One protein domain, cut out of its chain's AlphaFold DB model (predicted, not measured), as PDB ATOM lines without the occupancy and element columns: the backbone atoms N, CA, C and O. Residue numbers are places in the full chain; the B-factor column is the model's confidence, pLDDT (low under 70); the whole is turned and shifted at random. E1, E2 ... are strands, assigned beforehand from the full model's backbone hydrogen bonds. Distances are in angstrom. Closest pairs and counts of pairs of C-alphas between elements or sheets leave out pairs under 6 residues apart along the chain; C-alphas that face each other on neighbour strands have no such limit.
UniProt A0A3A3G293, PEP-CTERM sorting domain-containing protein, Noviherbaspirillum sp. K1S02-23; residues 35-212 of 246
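What this domain is: This is residues 35 to 212 of the 246 residues of the protein "PEP-CTERM sorting domain-containing protein" of Noviherbaspirillum sp. K1S02-23 (UniProt A0A3A3G293). With little regular structure, this is a loop-rich sandwich: sheets E6 E5 E9 E2 E10 and E1 E11 E4 E7 face to face, strands crossed at 81 degrees, beside them the small pair E3 and E8. Nested antiparallel pairs, E2 with E9, E3 with E8, E4 with E7, E5 with E6, make a jelly roll, one long hairpin wound over both sheets. The printed part has 178 residues, 64 in eleven strands, E1 to E11 in order; all strand, antiparallel, compact, radius of gyration of the C-alphas 14.3 A, spans 37 by 32 by 32 A.

Where its parts are: Find C-alpha 35 at (135.279, 164.775, 116.521), opening E1, 35 to 38; then come E2, 61 to 69, 22.4 A long, E3, 72 to 74, E4, 79 to 82, E5, 94 to 100, E6, 114 to 120, E7, 136 to 139, E8, 144 to 146, E9, 149 to 157, 26.2 A, E10, 183 to 190, and E11, 207 to 212, ending with C-alpha 212 at (137.569, 167.322, 108.061).

How they stand to each other: In the twisted five-strand sheet, find N 64 of E2 and O 153 of E9 within hydrogen-bond range, 3.0 A.

The domain as a whole: The printed part has no cut; the longest link, E9 to E10, has 25 residues, and 160 to 165 are under pLDDT 70.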
ATOM      1  N   VAL A  35     134.571 165.738 115.677       93.88
ATOM      2  CA  VAL A  35     135.279 164.775 116.521       93.88
ATOM      3  C   VAL A  35     134.269 163.823 117.139       93.88
ATOM      4  O   VAL A  35     133.425 164.236 117.934       93.88
ATOM      5  N   ILE A  36     134.383 162.540 116.809       95.25
ATOM      6  CA  ILE A  36     133.608 161.466 117.433       95.25
ATOM      7  C   ILE A  36     134.548 160.745 118.385       95.25
ATOM      8  O   ILE A  36     135.536 160.163 117.952       95.25
ATOM      9  N   THR A  37     134.261 160.801 119.683       97.38
ATOM     10  CA  THR A  37     135.039 160.084 120.702       97.38
ATOM     11  C   THR A  37     134.215 158.925 121.237       97.38
ATOM     12  O   THR A  37     133.114 159.131 121.746       97.38
ATOM     13  N   VAL A  38     134.761 157.716 121.128       97.94
ATOM     14  CA  VAL A  38     134.196 156.483 121.674       97.94
ATOM     15  C   VAL A  38     135.055 156.073 122.859       97.94
ATOM     16  O   VAL A  38     136.090 155.426 122.711       97.94
ATOM     17  N   GLN A  39     134.615 156.496 124.040       97.56
ATOM     18  CA  GLN A  39     135.281 156.247 125.312       97.56
ATOM     19  C   GLN A  39     134.262 155.733 126.322       97.56
ATOM     20  O   GLN A  39     133.173 156.301 126.452       97.56
ATOM     21  N   GLY A  40     134.609 154.665 127.037       96.00
ATOM     22  CA  GLY A  40     133.745 154.125 128.079       96.00
ATOM     23  C   GLY A  40     133.663 155.017 129.304       96.00
ATOM     24  O   GLY A  40     134.561 155.808 129.598       96.00
ATOM     25  N   THR A  41     132.569 154.862 130.048       96.56
ATOM     26  CA  THR A  41     132.394 155.528 131.347       96.56
ATOM     27  C   THR A  41     133.403 155.009 132.369       96.56
ATOM     28  O   THR A  41     133.897 155.773 133.193       96.56
ATOM     29  N   ASN A  42     133.747 153.726 132.274       93.19
ATOM     30  CA  ASN A  42     134.709 153.043 133.126       93.19
ATOM     31  C   ASN A  42     135.995 152.726 132.352       93.19
ATOM     32  O   ASN A  42     136.540 151.636 132.503       93.19
ATOM     33  N   SER A  43     136.458 153.647 131.503       95.38
ATOM     34  CA  SER A  43     137.733 153.482 130.803       95.38
ATOM     35  C   SER A  43     138.890 153.292 131.793       95.38
ATOM     36  O   SER A  43     138.971 153.979 132.811       95.38
ATOM     37  N   PHE A  44     139.798 152.372 131.478       96.44
ATOM     38  CA  PHE A  44     140.930 151.983 132.317       96.44
ATOM     39  C   PHE A  44     142.108 151.516 131.454       96.44
ATOM     40  O   PHE A  44     141.956 151.272 130.260       96.44
ATOM     41  N   GLY A  45     143.291 151.403 132.048       94.06
ATOM     42  CA  GLY A  45     144.505 151.040 131.322       94.06
ATOM     43  C   GLY A  45     145.744 151.755 131.853       94.06
ATOM     44  O   GLY A  45     145.626 152.536 132.805       94.06
ATOM     45  N   PRO A  46     146.914 151.475 131.260       94.50
ATOM     46  CA  PRO A  46     147.127 150.577 130.114       94.50
ATOM     47  C   PRO A  46     147.209 149.097 130.553       94.50
ATOM     48  O   PRO A  46     147.902 148.762 131.510       94.50
ATOM     49  N   VAL A  47     146.427 148.205 129.925       93.75
ATOM     50  CA  VAL A  47     146.281 146.788 130.371       93.75
ATOM     51  C   VAL A  47     146.048 145.778 129.239       93.75
ATOM     52  O   VAL A  47     145.663 144.640 129.501       93.75
ATOM     53  N   ASN A  48     146.192 146.194 127.979       92.00
ATOM     54  CA  ASN A  48     145.938 145.329 126.832       92.00
ATOM     55  C   ASN A  48     147.017 145.496 125.758       92.00
ATOM     56  O   ASN A  48     147.262 146.610 125.300       92.00
ATOM     57  N   CYS A  49     147.610 144.384 125.329       93.62
ATOM     58  CA  CYS A  49     148.561 144.361 124.221       93.62
ATOM     59  C   CYS A  49     147.895 144.171 122.849       93.62
ATOM     60  O   CYS A  49     148.514 144.429 121.827       93.62
ATOM     61  N   ILE A  50     146.639 143.726 122.761       94.62
ATOM     62  CA  ILE A  50     145.990 143.459 121.469       94.62
ATOM     63  C   ILE A  50     145.286 144.729 120.965       94.62
ATOM     64  O   ILE A  50     144.411 145.232 121.677       94.62
ATOM     65  N   PRO A  51     145.558 145.222 119.743       93.81
ATOM     66  CA  PRO A  51     146.554 144.737 118.781       93.81
ATOM     67  C   PRO A  51     147.925 145.432 118.893       93.81
ATOM     68  O   PRO A  51     148.831 145.097 118.142       93.81
ATOM     69  N   PHE A  52     148.080 146.433 119.763       93.81
ATOM     70  CA  PHE A  52     149.149 147.436 119.660       93.81
ATOM     71  C   PHE A  52     150.463 147.159 120.409       93.81
ATOM     72  O   PHE A  52     151.406 147.897 120.198       93.81
ATOM     73  N   GLY A  53     150.560 146.141 121.255       91.69
ATOM     74  CA  GLY A  53     151.804 145.762 121.948       91.69
ATOM     75  C   GLY A  53     152.139 144.276 121.852       91.69
ATOM     76  O   GLY A  53     152.993 143.768 122.562       91.69
ATOM     77  N   CYS A  54     151.400 143.527 121.031       90.38
ATOM     78  CA  CYS A  54     151.700 142.128 120.720       90.38
ATOM     79  C   CYS A  54     151.191 141.689 119.333       90.38
ATOM     80  O   CYS A  54     150.681 140.570 119.199       90.38
ATOM     81  N   PRO A  55     151.291 142.524 118.279       87.06
ATOM     82  CA  PRO A  55     150.624 142.247 117.008       87.06
ATOM     83  C   PRO A  55     151.113 140.960 116.321       87.06
ATOM     84  O   PRO A  55     150.340 140.326 115.614       87.06
ATOM     85  N   ALA A  56     152.367 140.543 116.547       85.56
ATOM     86  CA  ALA A  56     152.919 139.297 116.000       85.56
ATOM     87  C   ALA A  56     152.393 138.032 116.700       85.56
ATOM     88  O   ALA A  56     152.463 136.949 116.130       85.56
ATOM     89  N   PHE A  57     151.930 138.144 117.950       87.81
ATOM     90  CA  PHE A  57     151.511 136.981 118.733       87.81
ATOM     91  C   PHE A  57     150.084 136.547 118.398       87.81
ATOM     92  O   PHE A  57     149.777 135.368 118.510       87.81
ATOM     93  N   TYR A  58     149.224 137.491 118.008       88.31
ATOM     94  CA  TYR A  58     147.787 137.291 117.785       88.31
ATOM     95  C   TYR A  58     147.376 137.445 116.313       88.31
ATOM     96  O   TYR A  58     146.211 137.717 116.007       88.31
ATOM     97  N   ASP A  59     148.347 137.293 115.415       82.75
ATOM     98  CA  ASP A  59     148.214 137.435 113.971       82.75
ATOM     99  C   ASP A  59     147.309 136.335 113.348       82.75
ATOM    100  O   ASP A  59     146.959 135.353 114.014       82.75
ATOM    101  N   PRO A  60     146.857 136.488 112.085       92.50
ATOM    102  CA  PRO A  60     147.048 137.647 111.210       92.50
ATOM    103  C   PRO A  60     146.112 138.824 111.510       92.50
ATOM    104  O   PRO A  60     146.555 139.966 111.419       92.50
ATOM    105  N   HIS A  61     144.853 138.579 111.885       97.31
ATOM    106  CA  HIS A  61     143.868 139.642 112.100       97.31
ATOM    107  C   HIS A  61     143.435 139.768 113.561       97.31
ATOM    108  O   HIS A  61     143.141 138.787 114.249       97.31
ATOM    109  N   MET A  62     143.340 141.015 114.010       98.12
ATOM    110  CA  MET A  62     142.836 141.404 115.324       98.12
ATOM    111  C   MET A  62     141.900 142.591 115.173       98.12
ATOM    112  O   MET A  62     141.985 143.345 114.206       98.12
ATOM    113  N   GLY A  63     141.049 142.832 116.160       98.12
ATOM    114  CA  GLY A  63     140.221 144.019 116.094       98.12
ATOM    115  C   GLY A  63     139.230 144.207 117.212       98.12
ATOM    116  O   GLY A  63     139.233 143.510 118.227       98.12
ATOM    117  N   PHE A  64     138.371 145.194 116.993       98.75
ATOM    118  CA  PHE A  64     137.385 145.659 117.951       98.75
ATOM    119  C   PHE A  64     136.014 145.756 117.297       98.75
ATOM    120  O   PHE A  64     135.883 146.117 116.127       98.75
ATOM    121  N   ILE A  65     134.988 145.450 118.081       98.75
ATOM    122  CA  ILE A  65     133.589 145.517 117.688       98.75
ATOM    123  C   ILE A  65     132.877 146.475 118.635       98.75
ATOM    124  O   ILE A  65     132.935 146.331 119.864       98.75
ATOM    125  N   TYR A  66     132.175 147.428 118.041       98.81
ATOM    126  CA  TYR A  66     131.439 148.480 118.723       98.81
ATOM    127  C   TYR A  66     129.956 148.428 118.360       98.81
ATOM    128  O   TYR A  66     129.552 147.804 117.378       98.81
ATOM    129  N   LYS A  67     129.137 149.111 119.156       98.62
ATOM    130  CA  LYS A  67     127.691 149.273 118.982       98.62
ATOM    131  C   LYS A  67     127.279 150.697 119.339       98.62
ATOM    132  O   LYS A  67     128.032 151.419 119.982       98.62
ATOM    133  N   ASN A  68     126.066 151.084 118.956       98.25
ATOM    134  CA  ASN A  68     125.473 152.392 119.259       98.25
ATOM    135  C   ASN A  68     126.306 153.596 118.781       98.25
ATOM    136  O   ASN A  68     126.216 154.679 119.357       98.25
ATOM    137  N   LEU A  69     127.107 153.424 117.729       98.00
ATOM    138  CA  LEU A  69     127.898 154.513 117.171       98.00
ATOM    139  C   LEU A  69     127.033 155.428 116.289       98.00
ATOM    140  O   LEU A  69     126.147 154.930 115.583       98.00
ATOM    141  N   PRO A  70     127.281 156.751 116.284       96.25
ATOM    142  CA  PRO A  70     126.637 157.655 115.338       96.25
ATOM    143  C   PRO A  70     127.105 157.371 113.903       96.25
ATOM    144  O   PRO A  70     128.143 156.747 113.677       96.25
ATOM    145  N   ALA A  71     126.332 157.844 112.926       95.44
ATOM    146  CA  ALA A  71     126.747 157.833 111.529       95.44
ATOM    147  C   ALA A  71     127.955 158.757 111.309       95.44
ATOM    148  O   ALA A  71     128.061 159.803 111.950       95.44
ATOM    149  N   PHE A  72     128.833 158.383 110.382       95.12
ATOM    150  CA  PHE A  72     129.968 159.197 109.961       95.12
ATOM    151  C   PHE A  72     130.415 158.830 108.547       95.12
ATOM    152  O   PHE A  72     130.157 157.729 108.055       95.12
ATOM    153  N   THR A  73     131.137 159.747 107.919       95.75
ATOM    154  CA  THR A  73     131.872 159.495 106.684       95.75
ATOM    155  C   THR A  73     133.342 159.757 106.956       95.75
ATOM    156  O   THR A  73     133.689 160.744 107.595       95.75
ATOM    157  N   LEU A  74     134.190 158.840 106.500       96.69
ATOM    158  CA  LEU A  74     135.629 159.031 106.434       96.69
ATOM    159  C   LEU A  74     136.005 159.347 104.995       96.69
ATOM    160  O   LEU A  74     135.583 158.647 104.070       96.69
ATOM    161  N   ASN A  75     136.844 160.354 104.827       96.38
ATOM    162  CA  ASN A  75     137.484 160.726 103.579       96.38
ATOM    163  C   ASN A  75     139.010 160.627 103.718       96.38
ATOM    164  O   ASN A  75     139.539 160.674 104.832       96.38
ATOM    165  N   PRO A  76     139.751 160.504 102.601       96.44
ATOM    166  CA  PRO A  76     141.202 160.579 102.640       96.44
ATOM    167  C   PRO A  76     141.682 161.852 103.355       96.44
ATOM    168  O   PRO A  76     141.239 162.950 103.025       96.44
ATOM    169  N   GLY A  77     142.589 161.696 104.319       95.44
ATOM    170  CA  GLY A  77     143.086 162.778 105.177       95.44
ATOM    171  C   GLY A  77     142.384 162.913 106.533       95.44
ATOM    172  O   GLY A  77     142.902 163.617 107.399       95.44
ATOM    173  N   ASP A  78     141.255 162.235 106.748       97.00
ATOM    174  CA  ASP A  78     140.670 162.086 108.085       97.00
ATOM    175  C   ASP A  78     141.541 161.178 108.964       97.00
ATOM    176  O   ASP A  78     142.446 160.497 108.472       97.00
ATOM    177  N   ILE A  79     141.270 161.160 110.270       97.38
ATOM    178  CA  ILE A  79     142.064 160.412 111.249       97.38
ATOM    179  C   ILE A  79     141.187 159.423 112.016       97.38
ATOM    180  O   ILE A  79     140.136 159.794 112.543       97.38
ATOM    181  N   LEU A  80     141.673 158.188 112.144       98.19
ATOM    182  CA  LEU A  80     141.243 157.228 113.159       98.19
ATOM    183  C   LEU A  80     142.363 157.095 114.190       98.19
ATOM    184  O   LEU A  80     143.476 156.715 113.836       98.19
ATOM    185  N   ALA A  81     142.078 157.403 115.449       98.25
ATOM    186  CA  ALA A  81     143.072 157.420 116.509       98.25
ATOM    187  C   ALA A  81     142.693 156.521 117.684       98.25
ATOM    188  O   ALA A  81     141.527 156.465 118.078       98.25
ATOM    189  N   TYR A  82     143.695 155.862 118.254       98.12
ATOM    190  CA  TYR A  82     143.610 155.101 119.499       98.12
ATOM    191  C   TYR A  82     144.529 155.725 120.544       98.12
ATOM    192  O   TYR A  82     145.373 156.553 120.212       98.12
ATOM    193  N   ASP A  83     144.321 155.343 121.794       96.69
ATOM    194  CA  ASP A  83     145.025 155.886 122.950       96.69
ATOM    195  C   ASP A  83     145.767 154.759 123.658       96.69
ATOM    196  O   ASP A  83     145.123 153.856 124.202       96.69
ATOM    197  N   LEU A  84     147.100 154.765 123.616       95.19
ATOM    198  CA  LEU A  84     147.857 153.756 124.344       95.19
ATOM    199  C   LEU A  84     147.880 154.133 125.835       95.19
ATOM    200  O   LEU A  84     147.325 153.437 126.686       95.19
ATOM    201  N   GLY A  85     148.444 155.285 126.177       94.50
ATOM    202  CA  GLY A  85     148.687 155.643 127.578       94.50
ATOM    203  C   GLY A  85     149.914 154.940 128.175       94.50
ATOM    204  O   GLY A  85     150.257 155.182 129.335       94.50
ATOM    205  N   GLN A  86     150.613 154.128 127.380       94.88
ATOM    206  CA  GLN A  86     152.011 153.749 127.561       94.88
ATOM    207  C   GLN A  86     152.672 153.530 126.194       94.88
ATOM    208  O   GLN A  86     152.085 152.909 125.311       94.88
ATOM    209  N   ALA A  87     153.917 153.986 126.041       92.44
ATOM    210  CA  ALA A  87     154.680 153.740 124.827       92.44
ATOM    211  C   ALA A  87     155.000 152.247 124.634       92.44
ATOM    212  O   ALA A  87     155.424 151.566 125.571       92.44
ATOM    213  N   ASN A  88     154.843 151.781 123.400       90.19
ATOM    214  CA  ASN A  88     155.293 150.485 122.918       90.19
ATOM    215  C   ASN A  88     156.810 150.487 122.675       90.19
ATOM    216  O   ASN A  88     157.383 151.514 122.292       90.19
ATOM    217  N   ASP A  89     157.466 149.343 122.848       87.94
ATOM    218  CA  ASP A  89     158.906 149.207 122.606       87.94
ATOM    219  C   ASP A  89     159.291 149.223 121.110       87.94
ATOM    220  O   ASP A  89     160.450 149.483 120.758       87.94
ATOM    221  N   LEU A  90     158.311 149.024 120.223       86.81
ATOM    222  CA  LEU A  90     158.481 148.969 118.775       86.81
ATOM    223  C   LEU A  90     157.471 149.851 118.023       86.81
ATOM    224  O   LEU A  90     156.321 150.004 118.449       86.81
ATOM    225  N   PRO A  91     157.874 150.429 116.872       89.94
ATOM    226  CA  PRO A  91     156.982 151.230 116.048       89.94
ATOM    227  C   PRO A  91     155.903 150.363 115.395       89.94
ATOM    228  O   PRO A  91     156.183 149.330 114.788       89.94
ATOM    229  N   LEU A  92     154.666 150.839 115.462       91.19
ATOM    230  CA  LEU A  92     153.494 150.158 114.943       91.19
ATOM    231  C   LEU A  92     153.195 150.537 113.495       91.19
ATOM    232  O   LEU A  92     153.375 151.678 113.065       91.19
ATOM    233  N   SER A  93     152.681 149.572 112.739       93.81
ATOM    234  CA  SER A  93     152.164 149.795 111.395       93.81
ATOM    235  C   SER A  93     151.105 148.744 111.065       93.81
ATOM    236  O   SER A  93     151.265 147.566 111.391       93.81
ATOM    237  N   PHE A  94     150.004 149.182 110.451       95.88
ATOM    238  CA  PHE A  94     148.856 148.328 110.150       95.88
ATOM    239  C   PHE A  94     148.225 148.646 108.796       95.88
ATOM    240  O   PHE A  94     148.167 149.795 108.355       95.88
ATOM    241  N   THR A  95     147.632 147.628 108.182       97.75
ATOM    242  CA  THR A  95     146.488 147.811 107.287       97.75
ATOM    243  C   THR A  95     145.214 147.770 108.127       97.75
ATOM    244  O   THR A  95     145.024 146.844 108.913       97.75
ATOM    245  N   ILE A  96     144.350 148.775 107.972       98.62
ATOM    246  CA  ILE A  96     143.127 148.943 108.763       98.62
ATOM    247  C   ILE A  96     141.920 148.838 107.845       98.62
ATOM    248  O   ILE A  96     141.848 149.529 106.821       98.62
ATOM    249  N   SER A  97     140.950 148.012 108.227       98.75
ATOM    250  CA  SER A  97     139.714 147.828 107.470       98.75
ATOM    251  C   SER A  97     138.476 147.948 108.352       98.75
ATOM    252  O   SER A  97     138.491 147.562 109.516       98.75
ATOM    253  N   LEU A  98     137.389 148.477 107.790       98.81
ATOM    254  CA  LEU A  98     136.125 148.694 108.492       98.81
ATOM    255  C   LEU A  98     134.974 147.934 107.834       98.81
ATOM    256  O   LEU A  98     134.901 147.845 106.607       98.81
ATOM    257  N   ALA A  99     134.029 147.470 108.647       98.69
ATOM    258  CA  ALA A  99     132.731 146.991 108.184       98.69
ATOM    259  C   ALA A  99     131.632 147.334 109.195       98.69
ATOM    260  O   ALA A  99     131.846 147.280 110.405       98.69
ATOM    261  N   ALA A 100     130.431 147.652 108.711       98.56
ATOM    262  CA  ALA A 100     129.256 147.688 109.576       98.56
ATOM    263  C   ALA A 100     128.862 146.260 109.981       98.56
ATOM    264  O   ALA A 100     129.065 145.316 109.219       98.56
ATOM    265  N   THR A 101     128.255 146.092 111.150       98.56
ATOM    266  CA  THR A 101     127.680 144.808 111.580       98.56
ATOM    267  C   THR A 101     126.264 144.628 111.032       98.56
ATOM    268  O   THR A 101     125.529 145.609 110.925       98.56
ATOM    269  N   THR A 102     125.824 143.391 110.778       97.94
ATOM    270  CA  THR A 102     124.439 143.079 110.361       97.94
ATOM    271  C   THR A 102     123.398 143.554 111.369       97.94
ATOM    272  O   THR A 102     122.341 144.040 110.979       97.94
ATOM    273  N   ASN A 103     123.715 143.449 112.660       97.44
ATOM    274  CA  ASN A 103     122.880 143.898 113.768       97.44
ATOM    275  C   ASN A 103     123.710 144.768 114.711       97.44
ATOM    276  O   ASN A 103     124.840 144.411 115.031       97.44
ATOM    277  N   ASN A 104     123.136 145.859 115.221       97.94
ATOM    278  CA  ASN A 104     123.783 146.702 116.224       97.94
ATOM    279  C   ASN A 104     124.118 145.887 117.494       97.94
ATOM    280  O   ASN A 104     123.211 145.440 118.195       97.94
ATOM    281  N   GLY A 105     125.410 145.684 117.775       94.94
ATOM    282  CA  GLY A 105     125.888 144.811 118.857       94.94
ATOM    283  C   GLY A 105     126.198 143.366 118.453       94.94
ATOM    284  O   GLY A 105     126.552 142.570 119.318       94.94
ATOM    285  N   GLY A 106     126.060 143.018 117.173       97.06
ATOM    286  CA  GLY A 106     126.452 141.720 116.624       97.06
ATOM    287  C   GLY A 106     127.922 141.667 116.202       97.06
ATOM    288  O   GLY A 106     128.629 142.669 116.231       97.06
ATOM    289  N   THR A 107     128.368 140.488 115.771       97.56
ATOM    290  CA  THR A 107     129.765 140.223 115.376       97.56
ATOM    291  C   THR A 107     129.938 139.884 113.892       97.56
ATOM    292  O   THR A 107     131.052 139.656 113.432       97.56
ATOM    293  N   ILE A 108     128.842 139.851 113.130       97.75
ATOM    294  CA  ILE A 108     128.834 139.485 111.708       97.75
ATOM    295  C   ILE A 108     128.846 140.762 110.869       97.75
ATOM    296  O   ILE A 108     127.982 141.619 111.056       97.75
ATOM    297  N   ALA A 109     129.779 140.876 109.925       97.94
ATOM    298  CA  ALA A 109     129.838 141.995 108.989       97.94
ATOM    299  C   ALA A 109     128.631 142.002 108.026       97.94
ATOM    300  O   ALA A 109     128.245 140.969 107.481       97.94
ATOM    301  N   ALA A 110     128.031 143.173 107.808       97.25
ATOM    302  CA  ALA A 110     126.914 143.391 106.882       97.25
ATOM    303  C   ALA A 110     127.355 143.493 105.415       97.25
ATOM    304  O   ALA A 110     126.550 143.314 104.503       97.25
ATOM    305  N   SER A 111     128.626 143.809 105.192       94.31
ATOM    306  CA  SER A 111     129.243 143.990 103.884       94.31
ATOM    307  C   SER A 111     130.693 143.505 103.929       94.31
ATOM    308  O   SER A 111     131.246 143.363 105.022       94.31
ATOM    309  N   PRO A 112     131.342 143.297 102.768       97.25
ATOM    310  CA  PRO A 112     132.791 143.151 102.724       97.25
ATOM    311  C   PRO A 112     133.490 144.309 103.445       97.25
ATOM    312  O   PRO A 112     132.980 145.435 103.465       97.25
ATOM    313  N   PHE A 113     134.651 144.019 104.024       98.50
ATOM    314  CA  PHE A 113     135.486 145.022 104.671       98.50
ATOM    315  C   PHE A 113     136.048 146.013 103.651       98.50
ATOM    316  O   PHE A 113     136.525 145.627 102.583       98.50
ATOM    317  N   THR A 114     136.038 147.290 104.020       98.69
ATOM    318  CA  THR A 114     136.679 148.367 103.268       98.69
ATOM    319  C   THR A 114     137.998 148.712 103.937       98.69
ATOM    320  O   THR A 114     138.004 149.184 105.074       98.69
ATOM    321  N   THR A 115     139.115 148.517 103.240       98.69
ATOM    322  CA  THR A 115     140.428 148.970 103.715       98.69
ATOM    323  C   THR A 115     140.503 150.489 103.667       98.69
ATOM    324  O   THR A 115     140.490 151.073 102.585       98.69
ATOM    325  N   ILE A 116     140.592 151.120 104.835       98.31
ATOM    326  CA  ILE A 116     140.624 152.577 104.997       98.31
ATOM    327  C   ILE A 116     142.043 153.132 105.094       98.31
ATOM    328  O   ILE A 116     142.243 154.301 104.787       98.31
ATOM    329  N   ALA A 117     143.019 152.308 105.477       97.62
ATOM    330  CA  ALA A 117     144.431 152.667 105.537       97.62
ATOM    331  C   ALA A 117     145.288 151.434 105.212       97.62
ATOM    332  O   ALA A 117     144.998 150.345 105.705       97.62
ATOM    333  N   THR A 118     146.337 151.591 104.404       96.38
ATOM    334  CA  THR A 118     147.208 150.485 103.962       96.38
ATOM    335  C   THR A 118     148.643 150.741 104.392       96.38
ATOM    336  O   THR A 118     149.183 151.797 104.069       96.38
ATOM    337  N   ASN A 119     149.277 149.772 105.064       92.75
ATOM    338  CA  ASN A 119     150.645 149.898 105.595       92.75
ATOM    339  C   ASN A 119     150.868 151.211 106.374       92.75
ATOM    340  O   ASN A 119     151.898 151.873 106.235       92.75
ATOM    341  N   SER A 120     149.862 151.634 107.136       93.75
ATOM    342  CA  SER A 120     149.835 152.937 107.782       93.75
ATOM    343  C   SER A 120     150.622 152.902 109.082       93.75
ATOM    344  O   SER A 120     150.290 152.153 109.999       93.75
ATOM    345  N   THR A 121     151.622 153.769 109.178       94.19
ATOM    346  CA  THR A 121     152.316 154.093 110.426       94.19
ATOM    347  C   THR A 121     151.634 155.310 111.064       94.19
ATOM    348  O   THR A 121     151.410 156.294 110.354       94.19
ATOM    349  N   PRO A 122     151.268 155.271 112.358       93.31
ATOM    350  CA  PRO A 122     150.618 156.400 113.007       93.31
ATOM    351  C   PRO A 122     151.605 157.545 113.273       93.31
ATOM    352  O   PRO A 122     152.820 157.353 113.248       93.31
ATOM    353  N   ALA A 123     151.082 158.745 113.540       89.44
ATOM    354  CA  ALA A 123     151.897 159.947 113.757       89.44
ATOM    355  C   ALA A 123     152.917 159.801 114.906       89.44
ATOM    356  O   ALA A 123     154.029 160.323 114.809       89.44
ATOM    357  N   VAL A 124     152.548 159.065 115.960       93.94
ATOM    358  CA  VAL A 124     153.434 158.640 117.050       93.94
ATOM    359  C   VAL A 124     153.526 157.107 117.001       93.94
ATOM    360  O   VAL A 124     152.684 156.432 117.586       93.94
ATOM    361  N   PRO A 125     154.498 156.524 116.269       92.75
ATOM    362  CA  PRO A 125     154.512 155.091 115.957       92.75
ATOM    363  C   PRO A 125     154.561 154.167 117.174       92.75
ATOM    364  O   PRO A 125     154.064 153.051 117.106       92.75
ATOM    365  N   THR A 126     155.164 154.618 118.270       92.88
ATOM    366  CA  THR A 126     155.263 153.879 119.536       92.88
ATOM    367  C   THR A 126     154.198 154.303 120.547       92.88
ATOM    368  O   THR A 126     154.193 153.784 121.648       92.88
ATOM    369  N   GLY A 127     153.332 155.269 120.234       94.00
ATOM    370  CA  GLY A 127     152.485 155.942 121.225       94.00
ATOM    371  C   GLY A 127     153.268 156.716 122.295       94.00
ATOM    372  O   GLY A 127     154.473 156.960 122.153       94.00
ATOM    373  N   ASP A 128     152.569 157.124 123.353       94.31
ATOM    374  CA  ASP A 128     153.139 157.838 124.496       94.31
ATOM    375  C   ASP A 128     152.507 157.414 125.837       94.31
ATOM    376  O   ASP A 128     151.693 156.497 125.913       94.31
ATOM    377  N   ASN A 129     152.940 158.039 126.935       95.38
ATOM    378  CA  ASN A 129     152.493 157.710 128.292       95.38
ATOM    379  C   ASN A 129     151.432 158.697 128.815       95.38
ATOM    380  O   ASN A 129     151.383 158.967 130.019       95.38
ATOM    381  N   ILE A 130     150.635 159.301 127.929       95.75
ATOM    382  CA  ILE A 130     149.628 160.309 128.271       95.75
ATOM    383  C   ILE A 130     148.236 159.756 127.945       95.75
ATOM    384  O   ILE A 130     147.749 159.936 126.834       95.75
ATOM    385  N   PRO A 131     147.537 159.163 128.926       95.06
ATOM    386  CA  PRO A 131     146.180 158.686 128.714       95.06
ATOM    387  C   PRO A 131     145.233 159.785 128.217       95.06
ATOM    388  O   PRO A 131     145.287 160.939 128.656       95.06
ATOM    389  N   TYR A 132     144.283 159.373 127.388       94.81
ATOM    390  CA  TYR A 132     143.171 160.138 126.829       94.81
ATOM    391  C   TYR A 132     143.559 161.208 125.802       94.81
ATOM    392  O   TYR A 132     142.738 162.086 125.491       94.81
ATOM    393  N   ASN A 133     144.771 161.149 125.242       95.81
ATOM    394  CA  ASN A 133     145.208 162.078 124.197       95.81
ATOM    395  C   ASN A 133     144.984 161.546 122.766       95.81
ATOM    396  O   ASN A 133     144.852 162.370 121.858       95.81
ATOM    397  N   TYR A 134     144.796 160.230 122.589       97.50
ATOM    398  CA  TYR A 134     144.551 159.575 121.295       97.50
ATOM    399  C   TYR A 134     145.672 159.857 120.281       97.50
ATOM    400  O   TYR A 134     145.436 160.324 119.165       97.50
ATOM    401  N   GLU A 135     146.907 159.630 120.703       96.62
ATOM    402  CA  GLU A 135     148.137 159.874 119.962       96.62
ATOM    403  C   GLU A 135     148.381 158.888 118.812       96.62
ATOM    404  O   GLU A 135     149.056 159.235 117.833       96.62
ATOM    405  N   LEU A 136     147.823 157.675 118.889       96.38
ATOM    406  CA  LEU A 136     147.996 156.639 117.872       96.38
ATOM    407  C   LEU A 136     147.089 156.902 116.661       96.38
ATOM    408  O   LEU A 136     146.119 156.191 116.404       96.38
ATOM    409  N   ALA A 137     147.397 157.976 115.936       97.38
ATOM    410  CA  ALA A 137     146.599 158.542 114.856       97.38
ATOM    411  C   ALA A 137     146.986 157.981 113.479       97.38
ATOM    412  O   ALA A 137     148.074 158.263 112.971       97.38
ATOM    413  N   PHE A 138     146.069 157.243 112.853       97.56
ATOM    414  CA  PHE A 138     146.193 156.709 111.499       97.56
ATOM    415  C   PHE A 138     145.444 157.589 110.498       97.56
ATOM    416  O   PHE A 138     144.250 157.856 110.661       97.56
ATOM    417  N   THR A 139     146.136 157.999 109.437       97.19
ATOM    418  CA  THR A 139     145.539 158.787 108.357       97.19
ATOM    419  C   THR A 139     144.783 157.887 107.393       97.19
ATOM    420  O   THR A 139     145.333 156.935 106.841       97.19
ATOM    421  N   ILE A 140     143.521 158.223 107.155       97.69
ATOM    422  CA  ILE A 140     142.666 157.520 106.207       97.69
ATOM    423  C   ILE A 140     143.145 157.792 104.777       97.69
ATOM    424  O   ILE A 140     143.400 158.935 104.399       97.69
ATOM    425  N   THR A 141     143.243 156.740 103.964       97.69
ATOM    426  CA  THR A 141     143.623 156.801 102.544       97.69
ATOM    427  C   THR A 141     142.474 156.465 101.597       97.69
ATOM    428  O   THR A 141     142.526 156.868 100.439       97.69
ATOM    429  N   ASN A 142     141.436 155.762 102.065       97.44
ATOM    430  CA  ASN A 142     140.243 155.426 101.279       97.44
ATOM    431  C   ASN A 142     138.964 155.802 102.030       97.44
ATOM    432  O   ASN A 142     138.868 155.599 103.239       97.44
ATOM    433  N   SER A 143     137.960 156.297 101.302       97.25
ATOM    434  CA  SER A 143     136.686 156.689 101.905       97.25
ATOM    435  C   SER A 143     135.893 155.505 102.467       97.25
ATOM    436  O   SER A 143     135.896 154.406 101.907       97.25
ATOM    437  N   PHE A 144     135.122 155.765 103.522       97.94
ATOM    438  CA  PHE A 144     134.174 154.820 104.109       97.94
ATOM    439  C   PHE A 144     132.928 155.558 104.601       97.94
ATOM    440  O   PHE A 144     133.034 156.565 105.294       97.94
ATOM    441  N   ASN A 145     131.742 155.051 104.261       97.00
ATOM    442  CA  ASN A 145     130.470 155.614 104.711       97.00
ATOM    443  C   ASN A 145     129.822 154.682 105.729       97.00
ATOM    444  O   ASN A 145     129.556 153.519 105.422       97.00
ATOM    445  N   PHE A 146     129.520 155.212 106.909       97.06
ATOM    446  CA  PHE A 146     128.913 154.472 108.000       97.06
ATOM    447  C   PHE A 146     127.575 155.084 108.402       97.06
ATOM    448  O   PHE A 146     127.495 156.240 108.812       97.06
ATOM    449  N   SER A 147     126.506 154.293 108.327       96.25
ATOM    450  CA  SER A 147     125.145 154.751 108.640       96.25
ATOM    451  C   SER A 147     124.809 154.771 110.138       96.25
ATOM    452  O   SER A 147     123.686 155.125 110.494       96.25
ATOM    453  N   GLY A 148     125.754 154.415 111.014       96.56
ATOM    454  CA  GLY A 148     125.528 154.279 112.454       96.56
ATOM    455  C   GLY A 148     125.223 152.839 112.883       96.56
ATOM    456  O   GLY A 148     124.961 151.963 112.059       96.56
ATOM    457  N   GLY A 149     125.247 152.590 114.193       98.06
ATOM    458  CA  GLY A 149     124.971 151.281 114.789       98.06
ATOM    459  C   GLY A 149     126.240 150.537 115.190       98.06
ATOM    460  O   GLY A 149     127.034 151.059 115.975       98.06
ATOM    461  N   GLY A 150     126.406 149.304 114.704       98.50
ATOM    462  CA  GLY A 150     127.567 148.478 115.032       98.50
ATOM    463  C   GLY A 150     128.656 148.518 113.965       98.50
ATOM    464  O   GLY A 150     128.372 148.545 112.765       98.50
ATOM    465  N   LEU A 151     129.905 148.539 114.422       98.75
ATOM    466  CA  LEU A 151     131.107 148.708 113.608       98.75
ATOM    467  C   LEU A 151     132.145 147.668 114.016       98.75
ATOM    468  O   LEU A 151     132.389 147.482 115.207       98.75
ATOM    469  N   ILE A 152     132.788 147.048 113.033       98.75
ATOM    470  CA  ILE A 152     133.988 146.236 113.213       98.75
ATOM    471  C   ILE A 152     135.172 147.029 112.664       98.75
ATOM    472  O   ILE A 152     135.135 147.483 111.519       98.75
ATOM    473  N   VAL A 153     136.208 147.176 113.484       98.75
ATOM    474  CA  VAL A 153     137.523 147.686 113.086       98.75
ATOM    475  C   VAL A 153     138.486 146.508 113.088       98.75
ATOM    476  O   VAL A 153     138.632 145.840 114.110       98.75
ATOM    477  N   ASP A 154     139.103 146.242 111.946       98.75
ATOM    478  CA  ASP A 154     140.076 145.172 111.728       98.75
ATOM    479  C   ASP A 154     141.475 145.749 111.510       98.75
ATOM    480  O   ASP A 154     141.638 146.749 110.803       98.75
ATOM    481  N   PHE A 155     142.465 145.095 112.106       98.19
ATOM    482  CA  PHE A 155     143.878 145.415 112.013       98.19
ATOM    483  C   PHE A 155     144.643 144.194 111.516       98.19
ATOM    484  O   PHE A 155     144.645 143.140 112.153       98.19
ATOM    485  N   LEU A 156     145.363 144.392 110.418       96.88
ATOM    486  CA  LEU A 156     146.368 143.475 109.902       96.88
ATOM    487  C   LEU A 156     147.742 144.128 110.104       96.88
ATOM    488  O   LEU A 156     148.004 145.155 109.469       96.88
ATOM    489  N   PRO A 157     148.616 143.599 110.973       93.69
ATOM    490  CA  PRO A 157     149.940 144.167 111.186       93.69
ATOM    491  C   PRO A 157     150.775 144.175 109.909       93.69
ATOM    492  O   PRO A 157     150.794 143.210 109.146       93.69
ATOM    493  N   THR A 158     151.505 145.261 109.684       89.94
ATOM    494  CA  THR A 158     152.370 145.438 108.516       89.94
ATOM    495  C   THR A 158     153.754 145.864 108.976       89.94
ATOM    496  O   THR A 158     153.885 146.716 109.840       89.94
ATOM    497  N   GLY A 159     154.814 145.278 108.418       72.31
ATOM    498  CA  GLY A 159     156.184 145.703 108.736       72.31
ATOM    499  C   GLY A 159     156.752 145.205 110.073       72.31
ATOM    500  O   GLY A 159     157.765 145.737 110.520       72.31
ATOM    501  N   LEU A 160     156.166 144.174 110.690       65.62
ATOM    502  CA  LEU A 160     156.761 143.531 111.864       65.62
ATOM    503  C   LEU A 160     158.023 142.747 111.463       65.62
ATOM    504  O   LEU A 160     157.938 141.739 110.761       65.62
ATOM    505  N   SER A 161     159.204 143.182 111.916       51.50
ATOM    506  CA  SER A 161     160.416 142.357 111.867       51.50
ATOM    507  C   SER A 161     160.482 141.491 113.125       51.50
ATOM    508  O   SER A 161     160.720 142.018 114.202       51.50
ATOM    509  N   THR A 162     160.238 140.187 112.973       48.25
ATOM    510  CA  THR A 162     160.490 139.095 113.938       48.25
ATOM    511  C   THR A 162     160.423 139.455 115.432       48.25
ATOM    512  O   THR A 162     161.399 139.932 116.008       48.25
ATOM    513  N   THR A 163     159.316 139.046 116.063       53.94
ATOM    514  CA  THR A 163     159.158 138.826 117.517       53.94
ATOM    515  C   THR A 163     159.343 140.052 118.411       53.94
ATOM    516  O   THR A 163     160.284 140.126 119.196       53.94
ATOM    517  N   ASP A 164     158.362 140.953 118.367       59.59
ATOM    518  CA  ASP A 164     157.886 141.593 119.596       59.59
ATOM    519  C   ASP A 164     157.295 140.484 120.490       59.59
ATOM    520  O   ASP A 164     156.259 139.894 120.167       59.59
ATOM    521  N   ALA A 165     158.037 140.092 121.526       56.00
ATOM    522  CA  ALA A 165     157.694 138.987 122.423       56.00
ATOM    523  C   ALA A 165     157.422 139.455 123.861       56.00
ATOM    524  O   ALA A 165     157.200 138.619 124.740       56.00
ATOM    525  N   THR A 166     157.479 140.763 124.120       70.12
ATOM    526  CA  THR A 166     157.272 141.356 125.451       70.12
ATOM    527  C   THR A 166     155.788 141.415 125.786       70.12
ATOM    528  O   THR A 166     155.407 141.171 126.934       70.12
ATOM    529  N   GLY A 167     154.938 141.600 124.773       80.62
ATOM    530  CA  GLY A 167     153.496 141.613 124.955       80.62
ATOM    531  C   GLY A 167     153.041 142.831 125.748       80.62
ATOM    532  O   GLY A 167     152.242 142.697 126.685       80.62
ATOM    533  N   ASP A 168     153.594 143.991 125.401       85.38
ATOM    534  CA  ASP A 168     153.458 145.230 126.145       85.38
ATOM    535  C   ASP A 168     151.983 145.605 126.314       85.38
ATOM    536  O   ASP A 168     151.205 145.748 125.367       85.38
ATOM    537  N   GLN A 169     151.561 145.738 127.570       91.19
ATOM    538  CA  GLN A 169     150.197 146.120 127.907       91.19
ATOM    539  C   GLN A 169     150.074 147.631 127.763       91.19
ATOM    540  O   GLN A 169     150.295 148.363 128.722       91.19
ATOM    541  N   VAL A 170     149.762 148.077 126.550       94.44
ATOM    542  CA  VAL A 170     149.871 149.488 126.181       94.44
ATOM    543  C   VAL A 170     148.551 150.185 125.983       94.44
ATOM    544  O   VAL A 170     148.598 151.384 125.977       94.44
ATOM    545  N   LEU A 171     147.409 149.518 125.795       96.69
ATOM    546  CA  LEU A 171     146.173 150.177 125.333       96.69
ATOM    547  C   LEU A 171     145.252 150.652 126.475       96.69
ATOM    548  O   LEU A 171     144.955 149.876 127.395       96.69
ATOM    549  N   MET A 172     144.700 151.869 126.347       97.94
ATOM    550  CA  MET A 172     143.536 152.333 127.110       97.94
ATOM    551  C   MET A 172     142.253 151.706 126.563       97.94
ATOM    552  O   MET A 172     141.923 151.798 125.376       97.94
ATOM    553  N   VAL A 173     141.491 151.073 127.448       98.19
ATOM    554  CA  VAL A 173     140.375 150.206 127.071       98.19
ATOM    555  C   VAL A 173     139.131 150.446 127.910       98.19
ATOM    556  O   VAL A 173     139.158 151.024 128.994       98.19
ATOM    557  N   SER A 174     138.028 149.927 127.392       98.25
ATOM    558  CA  SER A 174     136.787 149.670 128.113       98.25
ATOM    559  C   SER A 174     136.403 148.194 127.943       98.25
ATOM    560  O   SER A 174     137.139 147.413 127.341       98.25
ATOM    561  N   ASN A 175     135.255 147.772 128.471       97.75
ATOM    562  CA  ASN A 175     134.786 146.387 128.352       97.75
ATOM    563  C   ASN A 175     133.331 146.317 127.860       97.75
ATOM    564  O   ASN A 175     132.624 147.322 127.832       97.75
ATOM    565  N   GLY A 176     132.863 145.127 127.476       97.56
ATOM    566  CA  GLY A 176     131.519 144.925 126.914       97.56
ATOM    567  C   GLY A 176     130.358 145.216 127.877       97.56
ATOM    568  O   GLY A 176     129.219 145.366 127.428       97.56
ATOM    569  N   ASN A 177     130.642 145.336 129.180       97.19
ATOM    570  CA  ASN A 177     129.683 145.712 130.221       97.19
ATOM    571  C   ASN A 177     129.756 147.208 130.577       97.19
ATOM    572  O   ASN A 177     129.111 147.634 131.537       97.19
ATOM    573  N   ASP A 178     130.546 148.004 129.852       97.94
ATOM    574  CA  ASP A 178     130.682 149.429 130.132       97.94
ATOM    575  C   ASP A 178     129.325 150.160 129.998       97.94
ATOM    576  O   ASP A 178     128.639 149.994 128.979       97.94
ATOM    577  N   PRO A 179     128.929 150.998 130.981       97.75
ATOM    578  CA  PRO A 179     127.642 151.698 130.979       97.75
ATOM    579  C   PRO A 179     127.404 152.639 129.793       97.75
ATOM    580  O   PRO A 179     126.248 152.935 129.499       97.75
ATOM    581  N   SER A 180     128.455 153.094 129.095       97.62
ATOM    582  CA  SER A 180     128.304 153.879 127.857       97.62
ATOM    583  C   SER A 180     127.578 153.100 126.758       97.62
ATOM    584  O   SER A 180     126.964 153.686 125.871       97.62
ATOM    585  N   GLY A 181     127.648 151.766 126.814       97.69
ATOM    586  CA  GLY A 181     127.002 150.887 125.861       97.69
ATOM    587  C   GLY A 181     127.649 150.884 124.481       97.69
ATOM    588  O   GLY A 181     126.970 150.462 123.552       97.69
ATOM    589  N   PHE A 182     128.908 151.309 124.317       98.56
ATOM    590  CA  PHE A 182     129.584 151.319 123.008       98.56
ATOM    591  C   PHE A 182     130.323 150.032 122.648       98.56
ATOM    592  O   PHE A 182     130.570 149.776 121.473       98.56
ATOM    593  N   PHE A 183     130.684 149.210 123.626       98.62
ATOM    594  CA  PHE A 183     131.646 148.130 123.417       98.62
ATOM    595  C   PHE A 183     130.950 146.771 123.313       98.62
ATOM    596  O   PHE A 183     129.975 146.495 124.023       98.62
ATOM    597  N   VAL A 184     131.438 145.930 122.400       98.50
ATOM    598  CA  VAL A 184     130.940 144.563 122.200       98.50
ATOM    599  C   VAL A 184     132.033 143.568 122.554       98.50
ATOM    600  O   VAL A 184     131.905 142.847 123.537       98.50
ATOM    601  N   GLN A 185     133.109 143.541 121.770       98.31
ATOM    602  CA  GLN A 185     134.109 142.478 121.818       98.31
ATOM    603  C   GLN A 185     135.422 142.954 121.184       98.31
ATOM    604  O   GLN A 185     135.408 143.768 120.262       98.31
ATOM    605  N   ARG A 186     136.550 142.412 121.647       98.12
ATOM    606  CA  ARG A 186     137.792 142.341 120.868       98.12
ATOM    607  C   ARG A 186     137.948 140.941 120.278       98.12
ATOM    608  O   ARG A 186     137.502 139.967 120.884       98.12
ATOM    609  N   TYR A 187     138.593 140.821 119.130       98.06
ATOM    610  CA  TYR A 187     138.941 139.526 118.544       98.06
ATOM    611  C   TYR A 187     140.409 139.494 118.127       98.06
ATOM    612  O   TYR A 187     141.061 140.534 118.012       98.06
ATOM    613  N   TYR A 188     140.921 138.283 117.965       96.81
ATOM    614  CA  TYR A 188     142.325 137.975 117.713       96.81
ATOM    615  C   TYR A 188     142.438 136.601 117.043       96.81
ATOM    616  O   TYR A 188     141.466 135.850 117.057       96.81
ATOM    617  N   PHE A 189     143.596 136.261 116.468       96.25
ATOM    618  CA  PHE A 189     143.787 135.030 115.679       96.25
ATOM    619  C   PHE A 189     142.818 134.890 114.492       96.25
ATOM    620  O   PHE A 189     142.521 133.776 114.057       96.25
ATOM    621  N   GLY A 190     142.286 135.999 113.978       97.56
ATOM    622  CA  GLY A 190     141.355 135.956 112.858       97.56
ATOM    623  C   GLY A 190     142.077 135.528 111.584       97.56
ATOM    624  O   GLY A 190     143.087 136.129 111.224       97.56
ATOM    625  N   ALA A 191     141.565 134.521 110.873       96.94
ATOM    626  CA  ALA A 191     142.172 134.055 109.621       96.94
ATOM    627  C   ALA A 191     142.003 135.055 108.460       96.94
ATOM    628  O   ALA A 191     142.739 135.013 107.475       96.94
ATOM    629  N   PHE A 192     141.010 135.934 108.566       97.12
ATOM    630  CA  PHE A 192     140.685 137.001 107.627       97.12
ATOM    631  C   PHE A 192     139.999 138.148 108.381       97.12
ATOM    632  O   PHE A 192     139.582 137.979 109.529       97.12
ATOM    633  N   ALA A 193     139.847 139.301 107.724       97.94
ATOM    634  CA  ALA A 193     139.239 140.473 108.344       97.94
ATOM    635  C   ALA A 193     137.833 140.179 108.892       97.94
ATOM    636  O   ALA A 193     136.945 139.741 108.154       97.94
ATOM    637  N   GLY A 194     137.636 140.427 110.188       96.31
ATOM    638  CA  GLY A 194     136.372 140.146 110.874       96.31
ATOM    639  C   GLY A 194     136.084 138.671 111.176       96.31
ATOM    640  O   GLY A 194     134.933 138.336 111.467       96.31
ATOM    641  N   ASP A 195     137.079 137.783 111.139       97.69
ATOM    642  CA  ASP A 195     136.967 136.460 111.760       97.69
ATOM    643  C   ASP A 195     136.964 136.601 113.290       97.69
ATOM    644  O   ASP A 195     137.997 136.696 113.950       97.69
ATOM    645  N   THR A 196     135.759 136.651 113.855       96.62
ATOM    646  CA  THR A 196     135.513 136.915 115.281       96.62
ATOM    647  C   THR A 196     135.396 135.643 116.123       96.62
ATOM    648  O   THR A 196     134.924 135.698 117.260       96.62
ATOM    649  N   SER A 197     135.810 134.493 115.575       96.50
ATOM    650  CA  SER A 197     135.694 133.178 116.220       96.50
ATOM    651  C   SER A 197     136.493 133.056 117.521       96.50
ATOM    652  O   SER A 197     136.093 132.310 118.415       96.50
ATOM    653  N   SER A 198     137.579 133.822 117.649       97.19
ATOM    654  CA  SER A 198     138.394 133.932 118.858       97.19
ATOM    655  C   SER A 198     138.344 135.362 119.388       97.19
ATOM    656  O   SER A 198     138.791 136.305 118.738       97.19
ATOM    657  N   GLY A 199     137.768 135.549 120.573       97.12
ATOM    658  CA  GLY A 199     137.628 136.872 121.160       97.12
ATOM    659  C   GLY A 199     136.957 136.870 122.523       97.12
ATOM    660  O   GLY A 199     136.478 135.847 123.011       97.12
ATOM    661  N   ASP A 200     136.940 138.041 123.146       98.00
ATOM    662  CA  ASP A 200     136.364 138.255 124.470       98.00
ATOM    663  C   ASP A 200     135.872 139.701 124.640       98.00
ATOM    664  O   ASP A 200     136.092 140.572 123.797       98.00
ATOM    665  N   THR A 201     135.199 139.974 125.756       98.06
ATOM    666  CA  THR A 201     134.577 141.275 126.031       98.06
ATOM    667  C   THR A 201     135.358 142.118 127.041       98.06
ATOM    668  O   THR A 201     134.788 143.041 127.620       98.06
ATOM    669  N   SER A 202     136.616 141.780 127.335       97.00
ATOM    670  CA  SER A 202     137.329 142.306 128.509       97.00
ATOM    671  C   SER A 202     138.098 143.603 128.255       97.00
ATOM    672  O   SER A 202     138.124 144.460 129.135       97.00
ATOM    673  N   HIS A 203     138.682 143.769 127.065       97.69
ATOM    674  CA  HIS A 203     139.550 144.905 126.749       97.69
ATOM    675  C   HIS A 203     139.326 145.379 125.303       97.69
ATOM    676  O   HIS A 203     139.975 144.915 124.371       97.69
ATOM    677  N   ILE A 204     138.380 146.291 125.097       98.50
ATOM    678  CA  ILE A 204     138.072 146.883 123.791       98.50
ATOM    679  C   ILE A 204     138.632 148.309 123.765       98.50
ATOM    680  O   ILE A 204     138.359 149.085 124.680       98.50
ATOM    681  N   GLY A 205     139.430 148.638 122.746       98.25
ATOM    682  CA  GLY A 205     140.111 149.931 122.642       98.25
ATOM    683  C   GLY A 205     139.151 151.116 122.600       98.25
ATOM    684  O   GLY A 205     138.129 151.071 121.919       98.25
ATOM    685  N   ASN A 206     139.483 152.192 123.309       98.00
ATOM    686  CA  ASN A 206     138.826 153.476 123.073       98.00
ATOM    687  C   ASN A 206     139.388 154.090 121.788       98.00
ATOM    688  O   ASN A 206     140.582 153.958 121.512       98.00
ATOM    689  N   PHE A 207     138.556 154.786 121.018       98.50
ATOM    690  CA  PHE A 207     139.021 155.431 119.793       98.50
ATOM    691  C   PHE A 207     138.375 156.789 119.556       98.50
ATOM    692  O   PHE A 207     137.335 157.139 120.121       98.50
ATOM    693  N   ARG A 208     139.001 157.555 118.670       98.06
ATOM    694  CA  ARG A 208     138.511 158.837 118.189       98.06
ATOM    695  C   ARG A 208     138.562 158.877 116.669       98.06
ATOM    696  O   ARG A 208     139.532 158.439 116.063       98.06
ATOM    697  N   ILE A 209     137.521 159.429 116.061       97.50
ATOM    698  CA  ILE A 209     137.514 159.829 114.655       97.50
ATOM    699  C   ILE A 209     137.580 161.350 114.601       97.50
ATOM    700  O   ILE A 209     136.859 162.031 115.336       97.50
ATOM    701  N   ILE A 210     138.431 161.868 113.722       95.69
ATOM    702  CA  ILE A 210     138.539 163.294 113.421       95.69
ATOM    703  C   ILE A 210     138.297 163.441 111.924       95.69
ATOM    704  O   ILE A 210     139.133 163.021 111.122       95.69
ATOM    705  N   THR A 211     137.149 164.003 111.555       91.31
ATOM    706  CA  THR A 211     136.797 164.250 110.155       91.31
ATOM    707  C   THR A 211     137.019 165.709 109.813       91.31
ATOM    708  O   THR A 211     136.675 166.602 110.589       91.31
ATOM    709  N   ASN A 212     137.504 165.970 108.608       77.75
ATOM    710  CA  ASN A 212     137.569 167.322 108.061       77.75
ATOM    711  C   ASN A 212     136.198 167.817 107.554       77.75
ATOM    712  O   ASN A 212     136.072 168.976 107.155       77.75
TER     713      ASN A 212